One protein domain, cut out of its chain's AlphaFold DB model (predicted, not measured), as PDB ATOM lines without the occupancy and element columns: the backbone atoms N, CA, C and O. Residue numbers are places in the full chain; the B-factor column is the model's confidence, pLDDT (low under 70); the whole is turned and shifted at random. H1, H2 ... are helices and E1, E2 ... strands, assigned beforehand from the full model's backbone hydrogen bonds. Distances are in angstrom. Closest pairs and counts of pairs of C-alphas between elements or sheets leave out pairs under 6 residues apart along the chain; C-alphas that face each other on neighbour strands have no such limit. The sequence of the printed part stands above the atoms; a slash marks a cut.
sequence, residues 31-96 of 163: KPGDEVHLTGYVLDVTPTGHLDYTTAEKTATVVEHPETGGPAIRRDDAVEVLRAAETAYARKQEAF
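This is residues 31 to 96 of the 163 residues of an uncharacterized protein of uncultured archaeon (UniProt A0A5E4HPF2). What does the printed part look like? It is a long, narrow two-stranded hairpin, E1 and E2, with one long helix, H1, packed lengthwise over one face of it; the short strand E3 pairs with the last residues of E2, past a bend, and leads into H1. What is it made of? The printed part has 66 residues, with three named strands and then one named helix along the chain, E1 E2 E3 H1; the class is mixed, helices and strands, and the sheet, in the order E1 - E2 - E3, is antiparallel. How is it shaped? It is a loose rod with a radius of gyration of the C-alphas of 15.1 A, spanning 45 by 20 by 16 A.

How do the first two strands pair? E1, residues 35 to 45, and E2, residues 51 to 64, form a hairpin and are antiparallel at 154 degrees. N 36 and O 60 are within hydrogen-bond range at 2.8 A, and so are N 44 and O 52 at 2.8 A. Where does the third strand join? E2 bends by 68 degrees at residue 61, and its residues 62 to 64 pair with E3, residues 71 to 73, in a second hairpin, antiparallel at 127 degrees, with N 63 and O 72 at 2.8 A. E1, E2 and E3 make a meander, each strand the antiparallel neighbour of the one before, and the edge strands E1 and E3 are apart. Where is the helix? H1, residues 75 to 95, is on the sheet at a height of 7.4 A, over E1 and E2, and runs along the strands, at 19 degrees to E2 on the local plane. Its closest C-alphas are those of Ala 56 and Ala 85 for E2, 4.7 A, and those of Gly 40 and Leu 82 for E1, 5.2 A. In H1 every O i to N i+4 pair is within hydrogen-bond range.

Where does E1 begin, and how long are the strands? C-alpha 35 is at (53.146, 12.686, 32.305); from first to last C-alpha E1 measures 32.4 A, E2 35.5 A and E3 7.2 A. Where does H1 run? It goes from C-alpha 75 at (54.017, 19.948, 19.011) to C-alpha 95 at (27.606, 7.986, 11.024), 30.1 A.

How far does it reach? The two C-alphas farthest apart, those of Thr 48 and Gly 69, are 45.7 A apart. Are there cuts or long links? The printed part has no cut; the links E1 to E2 and E3 to H1 are tight, and E2 to E3 is short. Where is confidence low? The mean pLDDT of the printed part is 81.1, with residue 47 and residues 91 to 96 under 70.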
ATOM      1  N   LYS A  31      56.231  19.603  35.839       89.88
ATOM      2  CA  LYS A  31      57.689  19.642  35.688       89.88
ATOM      3  C   LYS A  31      58.110  18.887  34.422       89.88
ATOM      4  O   LYS A  31      57.429  17.948  34.008       89.88
ATOM      5  N   PRO A  32      59.226  19.266  33.772       90.12
ATOM      6  CA  PRO A  32      59.789  18.463  32.691       90.12
ATOM      7  C   PRO A  32      60.032  17.019  33.150       90.12
ATOM      8  O   PRO A  32      60.646  16.791  34.191       90.12
ATOM      9  N   GLY A  33      59.542  16.058  32.372       88.94
ATOM     10  CA  GLY A  33      59.518  14.633  32.702       88.94
ATOM     11  C   GLY A  33      58.169  14.126  33.217       88.94
ATOM     12  O   GLY A  33      57.949  12.917  33.172       88.94
ATOM     13  N   ASP A  34      57.255  15.007  33.636       90.44
ATOM     14  CA  ASP A  34      55.927  14.602  34.103       90.44
ATOM     15  C   ASP A  34      55.055  14.101  32.941       90.44
ATOM     16  O   ASP A  34      55.121  14.605  31.816       90.44
ATOM     17  N   GLU A  35      54.196  13.123  33.223       92.50
ATOM     18  CA  GLU A  35      53.146  12.686  32.305       92.50
ATOM     19  C   GLU A  35      51.894  13.546  32.499       92.50
ATOM     20  O   GLU A  35      51.385  13.698  33.610       92.50
ATOM     21  N   VAL A  36      51.376  14.105  31.406       88.19
ATOM     22  CA  VAL A  36      50.165  14.930  31.394       88.19
ATOM     23  C   VAL A  36      49.146  14.383  30.403       88.19
ATOM     24  O   VAL A  36      49.491  13.879  29.333       88.19
ATOM     25  N   HIS A  37      47.866  14.511  30.744       88.25
ATOM     26  CA  HIS A  37      46.768  14.160  29.851       88.25
ATOM     27  C   HIS A  37      46.414  15.350  28.961       88.25
ATOM     28  O   HIS A  37      46.015  16.412  29.436       88.25
ATOM     29  N   LEU A  38      46.557  15.159  27.655       84.19
ATOM     30  CA  LEU A  38      46.095  16.084  26.638       84.19
ATOM     31  C   LEU A  38      44.688  15.702  26.203       84.19
ATOM     32  O   LEU A  38      44.459  14.570  25.780       84.19
ATOM     33  N   THR A  39      43.784  16.676  26.215       86.69
ATOM     34  CA  THR A  39      42.443  16.538  25.644       86.69
ATOM     35  C   THR A  39      42.281  17.544  24.511       86.69
ATOM     36  O   THR A  39      42.381  18.752  24.722       86.69
ATOM     37  N   GLY A  40      42.052  17.055  23.293       84.38
ATOM     38  CA  GLY A  40      41.728  17.885  22.135       84.38
ATOM     39  C   GLY A  40      40.231  17.900  21.891       84.38
ATOM     40  O   GLY A  40      39.561  16.886  22.073       84.38
ATOM     41  N   TYR A  41      39.725  19.048  21.448       80.31
ATOM     42  CA  TYR A  41      38.310  19.275  21.184       80.31
ATOM     43  C   TYR A  41      38.139  19.747  19.742       80.31
ATOM     44  O   TYR A  41      38.774  20.716  19.328       80.31
ATOM     45  N   VAL A  42      37.245  19.099  18.999       83.81
ATOM     46  CA  VAL A  42      36.674  19.649  17.767       83.81
ATOM     47  C   VAL A  42      35.281  20.144  18.106       83.81
ATOM     48  O   VAL A  42      34.468  19.370  18.611       83.81
ATOM     49  N   LEU A  43      35.044  21.433  17.877       80.62
ATOM     50  CA  LEU A  43      33.776  22.111  18.116       80.62
ATOM     51  C   LEU A  43      33.096  22.368  16.776       80.62
ATOM     52  O   LEU A  43      33.715  22.931  15.872       80.62
ATOM     53  N   ASP A  44      31.826  22.010  16.681       79.31
ATOM     54  CA  ASP A  44      30.968  22.319  15.551       79.31
ATOM     55  C   ASP A  44      29.721  23.054  16.033       79.31
ATOM     56  O   ASP A  44      29.077  22.667  17.008       79.31
ATOM     57  N   VAL A  45      29.402  24.156  15.366       76.31
ATOM     58  CA  VAL A  45      28.229  24.966  15.686       76.31
ATOM     59  C   VAL A  45      27.207  24.700  14.601       76.31
ATOM     60  O   VAL A  45      27.302  25.227  13.492       76.31
ATOM     61  N   THR A  46      26.212  23.887  14.936       72.50
ATOM     62  CA  THR A  46      25.111  23.582  14.024       72.50
ATOM     63  C   THR A  46      24.326  24.858  13.671       72.50
ATOM     64  O   THR A  46      24.272  25.800  14.470       72.50
ATOM     65  N   PRO A  47      23.643  24.914  12.510       67.06
ATOM     66  CA  PRO A  47      22.822  26.069  12.123       67.06
ATOM     67  C   PRO A  47      21.701  26.410  13.118       67.06
ATOM     68  O   PRO A  47      21.228  27.542  13.168       67.06
ATOM     69  N   THR A  48      21.270  25.428  13.911       74.31
ATOM     70  CA  THR A  48      20.282  25.565  14.989       74.31
ATOM     71  C   THR A  48      20.871  26.171  16.267       74.31
ATOM     72  O   THR A  48      20.125  26.474  17.195       74.31
ATOM     73  N   GLY A  49      22.188  26.387  16.318       74.44
ATOM     74  CA  GLY A  49      22.901  26.959  17.458       74.44
ATOM     75  C   GLY A  49      23.315  25.936  18.517       74.44
ATOM     76  O   GLY A  49      23.828  26.338  19.561       74.44
ATOM     77  N   HIS A  50      23.117  24.633  18.279       72.38
ATOM     78  CA  HIS A  50      23.664  23.591  19.149       72.38
ATOM     79  C   HIS A  50      25.167  23.432  18.907       72.38
ATOM     80  O   HIS A  50      25.618  23.413  17.760       72.38
ATOM     81  N   LEU A  51      25.923  23.331  20.001       71.19
ATOM     82  CA  LEU A  51      27.359  23.084  19.988       71.19
ATOM     83  C   LEU A  51      27.600  21.579  20.091       71.19
ATOM     84  O   LEU A  51      27.477  21.004  21.174       71.19
ATOM     85  N   ASP A  52      27.960  20.965  18.973       77.06
ATOM     86  CA  ASP A  52      28.461  19.602  18.958       77.06
ATOM     87  C   ASP A  52      29.962  19.616  19.214       77.06
ATOM     88  O   ASP A  52      30.701  20.477  18.736       77.06
ATOM     89  N   TYR A  53      30.428  18.653  20.002       77.25
ATOM     90  CA  TYR A  53      31.848  18.507  20.254       77.25
ATOM     91  C   TYR A  53      32.274  17.049  20.224       77.25
ATOM     92  O   TYR A  53      31.530  16.121  20.565       77.25
ATOM     93  N   THR A  54      33.501  16.834  19.775       82.56
ATOM     94  CA  THR A  54      34.154  15.531  19.835       82.56
ATOM     95  C   THR A  54      35.517  15.691  20.464       82.56
ATOM     96  O   THR A  54      36.247  16.631  20.156       82.56
ATOM     97  N   THR A  55      35.822  14.778  21.377       85.31
ATOM     98  CA  THR A  55      37.061  14.777  22.135       85.31
ATOM     99  C   THR A  55      37.946  13.614  21.729       85.31
ATOM    100  O   THR A  55      37.465  12.549  21.337       85.31
ATOM    101  N   ALA A  56      39.250  13.828  21.847       86.94
ATOM    102  CA  ALA A  56      40.241  12.768  21.875       86.94
ATOM    103  C   ALA A  56      41.238  13.048  22.996       86.94
ATOM    104  O   ALA A  56      41.522  14.205  23.311       86.94
ATOM    105  N   GLU A  57      41.762  11.978  23.583       89.19
ATOM    106  CA  GLU A  57      42.692  12.037  24.704       89.19
ATOM    107  C   GLU A  57      43.992  11.318  24.347       89.19
ATOM    108  O   GLU A  57      43.979  10.291  23.665       89.19
ATOM    109  N   LYS A  58      45.116  11.858  24.819       87.50
ATOM    110  CA  LYS A  58      46.433  11.219  24.737       87.50
ATOM    111  C   LYS A  58      47.259  11.619  25.951       87.50
ATOM    112  O   LYS A  58      47.215  12.767  26.379       87.50
ATOM    113  N   THR A  59      48.051  10.698  26.474       91.12
ATOM    114  CA  THR A  59      49.074  11.029  27.470       91.12
ATOM    115  C   THR A  59      50.343  11.493  26.755       91.12
ATOM    116  O   THR A  59      50.778  10.856  25.795       91.12
ATOM    117  N   ALA A  60      50.927  12.600  27.204       87.00
ATOM    118  CA  ALA A  60      52.173  13.143  26.680       87.00
ATOM    119  C   ALA A  60      53.146  13.445  27.820       87.00
ATOM    120  O   ALA A  60      52.736  13.734  28.941       87.00
ATOM    121  N   THR A  61      54.441  13.403  27.525       90.94
ATOM    122  CA  THR A  61      55.479  13.789  28.483       90.94
ATOM    123  C   THR A  61      55.788  15.273  28.335       90.94
ATOM    124  O   THR A  61      55.992  15.771  27.223       90.94
ATOM    125  N   VAL A  62      55.854  15.982  29.458       87.69
ATOM    126  CA  VAL A  62      56.289  17.377  29.506       87.69
ATOM    127  C   VAL A  62      57.786  17.430  29.225       87.69
ATOM    128  O   VAL A  62      58.585  16.737  29.848       87.69
ATOM    129  N   VAL A  63      58.177  18.262  28.272       87.62
ATOM    130  CA  VAL A  63      59.564  18.519  27.890       87.62
ATOM    131  C   VAL A  63      59.959  19.934  28.280       87.62
ATOM    132  O   VAL A  63      59.115  20.804  28.485       87.62
ATOM    133  N   GLU A  64      61.256  20.187  28.359       86.81
ATOM    134  CA  GLU A  64      61.767  21.544  28.508       86.81
ATOM    135  C   GLU A  64      61.727  22.269  27.153       86.81
ATOM    136  O   GLU A  64      62.172  21.739  26.131       86.81
ATOM    137  N   HIS A  65      61.164  23.477  27.120       86.19
ATOM    138  CA  HIS A  65      61.124  24.293  25.912       86.19
ATOM    139  C   HIS A  65      62.522  24.861  25.607       86.19
ATOM    140  O   HIS A  65      63.084  25.555  26.455       86.19
ATOM    141  N   PRO A  66      63.069  24.675  24.391       81.62
ATOM    142  CA  PRO A  66      64.463  25.013  24.093       81.62
ATOM    143  C   PRO A  66      64.777  26.513  24.195       81.62
ATOM    144  O   PRO A  66      65.912  26.879  24.476       81.62
ATOM    145  N   GLU A  67      63.790  27.385  23.970       83.25
ATOM    146  CA  GLU A  67      64.003  28.841  24.014       83.25
ATOM    147  C   GLU A  67      63.693  29.469  25.376       83.25
ATOM    148  O   GLU A  67      64.243  30.515  25.706       83.25
ATOM    149  N   THR A  68      62.793  28.870  26.162       83.94
ATOM    150  CA  THR A  68      62.287  29.491  27.400       83.94
ATOM    151  C   THR A  68      62.714  28.742  28.658       83.94
ATOM    152  O   THR A  68      62.549  29.285  29.746       83.94
ATOM    153  N   GLY A  69      63.227  27.509  28.539       81.88
ATOM    154  CA  GLY A  69      63.536  26.631  29.676       81.88
ATOM    155  C   GLY A  69      62.305  26.224  30.499       81.88
ATOM    156  O   GLY A  69      62.430  25.625  31.562       81.88
ATOM    157  N   GLY A  70      61.100  26.592  30.051       81.19
ATOM    158  CA  GLY A  70      59.844  26.309  30.742       81.19
ATOM    159  C   GLY A  70      59.253  24.949  30.358       81.19
ATOM    160  O   GLY A  70      59.635  24.383  29.331       81.19
ATOM    161  N   PRO A  71      58.292  24.424  31.140       80.12
ATOM    162  CA  PRO A  71      57.577  23.203  30.789       80.12
ATOM    163  C   PRO A  71      56.753  23.419  29.514       80.12
ATOM    164  O   PRO A  71      55.984  24.374  29.397       80.12
ATOM    165  N   ALA A  72      56.911  22.519  28.553       85.31
ATOM    166  CA  ALA A  72      56.197  22.513  27.289       85.31
ATOM    167  C   ALA A  72      55.815  21.088  26.893       85.31
ATOM    168  O   ALA A  72      56.300  20.107  27.442       85.31
ATOM    169  N   ILE A  73      54.933  20.970  25.912       86.38
ATOM    170  CA  ILE A  73      54.523  19.689  25.340       86.38
ATOM    171  C   ILE A  73      54.980  19.676  23.888       86.38
ATOM    172  O   ILE A  73      54.987  20.717  23.222       86.38
ATOM    173  N   ARG A  74      55.394  18.509  23.381       84.00
ATOM    174  CA  ARG A  74      55.852  18.407  21.993       84.00
ATOM    175  C   ARG A  74      54.700  18.740  21.050       84.00
ATOM    176  O   ARG A  74      53.583  18.248  21.200       84.00
ATOM    177  N   ARG A  75      54.995  19.552  20.034       85.50
ATOM    178  CA  ARG A  75      54.017  19.948  19.011       85.50
ATOM    179  C   ARG A  75      53.368  18.736  18.338       85.50
ATOM    180  O   ARG A  75      52.171  18.774  18.072       85.50
ATOM    181  N   ASP A  76      54.143  17.683  18.097       89.69
ATOM    182  CA  ASP A  76      53.662  16.458  17.454       89.69
ATOM    183  C   ASP A  76      52.563  15.772  18.278       89.69
ATOM    184  O   ASP A  76      51.555  15.354  17.713       89.69
ATOM    185  N   ASP A  77      52.693  15.745  19.610       86.94
ATOM    186  CA  ASP A  77      51.689  15.156  20.506       86.94
ATOM    187  C   ASP A  77      50.377  15.945  20.485       86.94
ATOM    188  O   ASP A  77      49.299  15.358  20.384       86.94
ATOM    189  N   ALA A  78      50.457  17.279  20.505       81.19
ATOM    190  CA  ALA A  78      49.278  18.138  20.396       81.19
ATOM    191  C   ALA A  78      48.568  17.973  19.039       81.19
ATOM    192  O   ALA A  78      47.339  17.911  18.976       81.19
ATOM    193  N   VAL A  79      49.334  17.870  17.948       86.25
ATOM    194  CA  VAL A  79      48.796  17.651  16.595       86.25
ATOM    195  C   VAL A  79      48.141  16.278  16.477       86.25
ATOM    196  O   VAL A  79      47.100  16.158  15.836       86.25
ATOM    197  N   GLU A  80      48.712  15.245  17.090       86.50
ATOM    198  CA  GLU A  80      48.138  13.901  17.065       86.50
ATOM    199  C   GLU A  80      46.787  13.844  17.782       86.50
ATOM    200  O   GLU A  80      45.835  13.288  17.237       86.50
ATOM    201  N   VAL A  81      46.672  14.486  18.947       84.44
ATOM    202  CA  VAL A  81      45.408  14.587  19.691       84.44
ATOM    203  C   VAL A  81      44.345  15.324  18.881       84.44
ATOM    204  O   VAL A  81      43.204  14.869  18.798       84.44
ATOM    205  N   LEU A  82      44.712  16.437  18.240       81.75
ATOM    206  CA  LEU A  82      43.790  17.186  17.384       81.75
ATOM    207  C   LEU A  82      43.353  16.364  16.168       81.75
ATOM    208  O   LEU A  82      42.160  16.266  15.901       81.75
ATOM    209  N   ARG A  83      44.285  15.690  15.486       87.81
ATOM    210  CA  ARG A  83      43.966  14.808  14.352       87.81
ATOM    211  C   ARG A  83      43.074  13.639  14.774       87.81
ATOM    212  O   ARG A  83      42.189  13.236  14.019       87.81
ATOM    213  N   ALA A  84      43.290  13.079  15.963       83.75
ATOM    214  CA  ALA A  84      42.440  12.029  16.512       83.75
ATOM    215  C   ALA A  84      41.020  12.550  16.781       83.75
ATOM    216  O   ALA A  84      40.053  11.886  16.408       83.75
ATOM    217  N   ALA A  85      40.892  13.756  17.345       80.88
ATOM    218  CA  ALA A  85      39.600  14.403  17.564       80.88
ATOM    219  C   ALA A  85      38.883  14.707  16.234       80.88
ATOM    220  O   ALA A  85      37.693  14.428  16.106       80.88
ATOM    221  N   GLU A  86      39.609  15.183  15.218       84.88
ATOM    222  CA  GLU A  86      39.096  15.397  13.856       84.88
ATOM    223  C   GLU A  86      38.653  14.090  13.197       84.88
ATOM    224  O   GLU A  86      37.582  14.032  12.604       84.88
ATOM    225  N   THR A  87      39.428  13.014  13.341       84.62
ATOM    226  CA  THR A  87      39.077  11.694  12.791       84.62
ATOM    227  C   THR A  87      37.835  11.126  13.476       84.62
ATOM    228  O   THR A  87      36.957  10.567  12.820       84.62
ATOM    229  N   ALA A  88      37.734  11.273  14.799       79.69
ATOM    230  CA  ALA A  88      36.558  10.866  15.559       79.69
ATOM    231  C   ALA A  88      35.322  11.692  15.167       79.69
ATOM    232  O   ALA A  88      34.230  11.142  15.033       79.69
ATOM    233  N   TYR A  89      35.502  12.993  14.932       77.19
ATOM    234  CA  TYR A  89      34.450  13.875  14.448       77.19
ATOM    235  C   TYR A  89      34.019  13.519  13.016       77.19
ATOM    236  O   TYR A  89      32.827  13.400  12.765       77.19
ATOM    237  N   ALA A  90      34.956  13.243  12.102       79.88
ATOM    238  CA  ALA A  90      34.659  12.803  10.737       79.88
ATOM    239  C   ALA A  90      33.883  11.476  10.725       79.88
ATOM    240  O   ALA A  90      32.870  11.366  10.047       79.88
ATOM    241  N   ARG A  91      34.277  10.501  11.557       69.69
ATOM    242  CA  ARG A  91      33.515   9.251  11.735       69.69
ATOM    243  C   ARG A  91      32.112   9.490  12.288       69.69
ATOM    244  O   ARG A  91      31.181   8.802  11.880       69.69
ATOM    245  N   LYS A  92      31.941  10.446  13.210       66.31
ATOM    246  CA  LYS A  92      30.604  10.862  13.656       66.31
ATOM    247  C   LYS A  92      29.828  11.484  12.500       66.31
ATOM    248  O   LYS A  92      28.704  11.068  12.295       66.31
ATOM    249  N   GLN A  93      30.408  12.397  11.725       62.22
ATOM    250  CA  GLN A  93      29.746  12.995  10.561       62.22
ATOM    251  C   GLN A  93      29.380  11.961   9.489       62.22
ATOM    252  O   GLN A  93      28.331  12.084   8.881       62.22
ATOM    253  N   GLU A  94      30.170  10.904   9.293       56.31
ATOM    254  CA  GLU A  94      29.809   9.780   8.415       56.31
ATOM    255  C   GLU A  94      28.677   8.926   9.007       56.31
ATOM    256  O   GLU A  94      27.742   8.559   8.298       56.31
ATOM    257  N   ALA A  95      28.697   8.665  10.320       52.12
ATOM    258  CA  ALA A  95      27.606   7.986  11.024       52.12
ATOM    259  C   ALA A  95      26.311   8.828  11.072       52.12
ATOM    260  O   ALA A  95      25.211   8.278  11.041       52.12
ATOM    261  N   PHE A  96      26.441  10.155  11.098       41.09
ATOM    262  CA  PHE A  96      25.373  11.144  10.958       41.09
ATOM    263  C   PHE A  96      25.159  11.574   9.499       41.09
ATOM    264  O   PHE A  96      24.272  12.378   9.241       41.09
TER     265      PHE A  96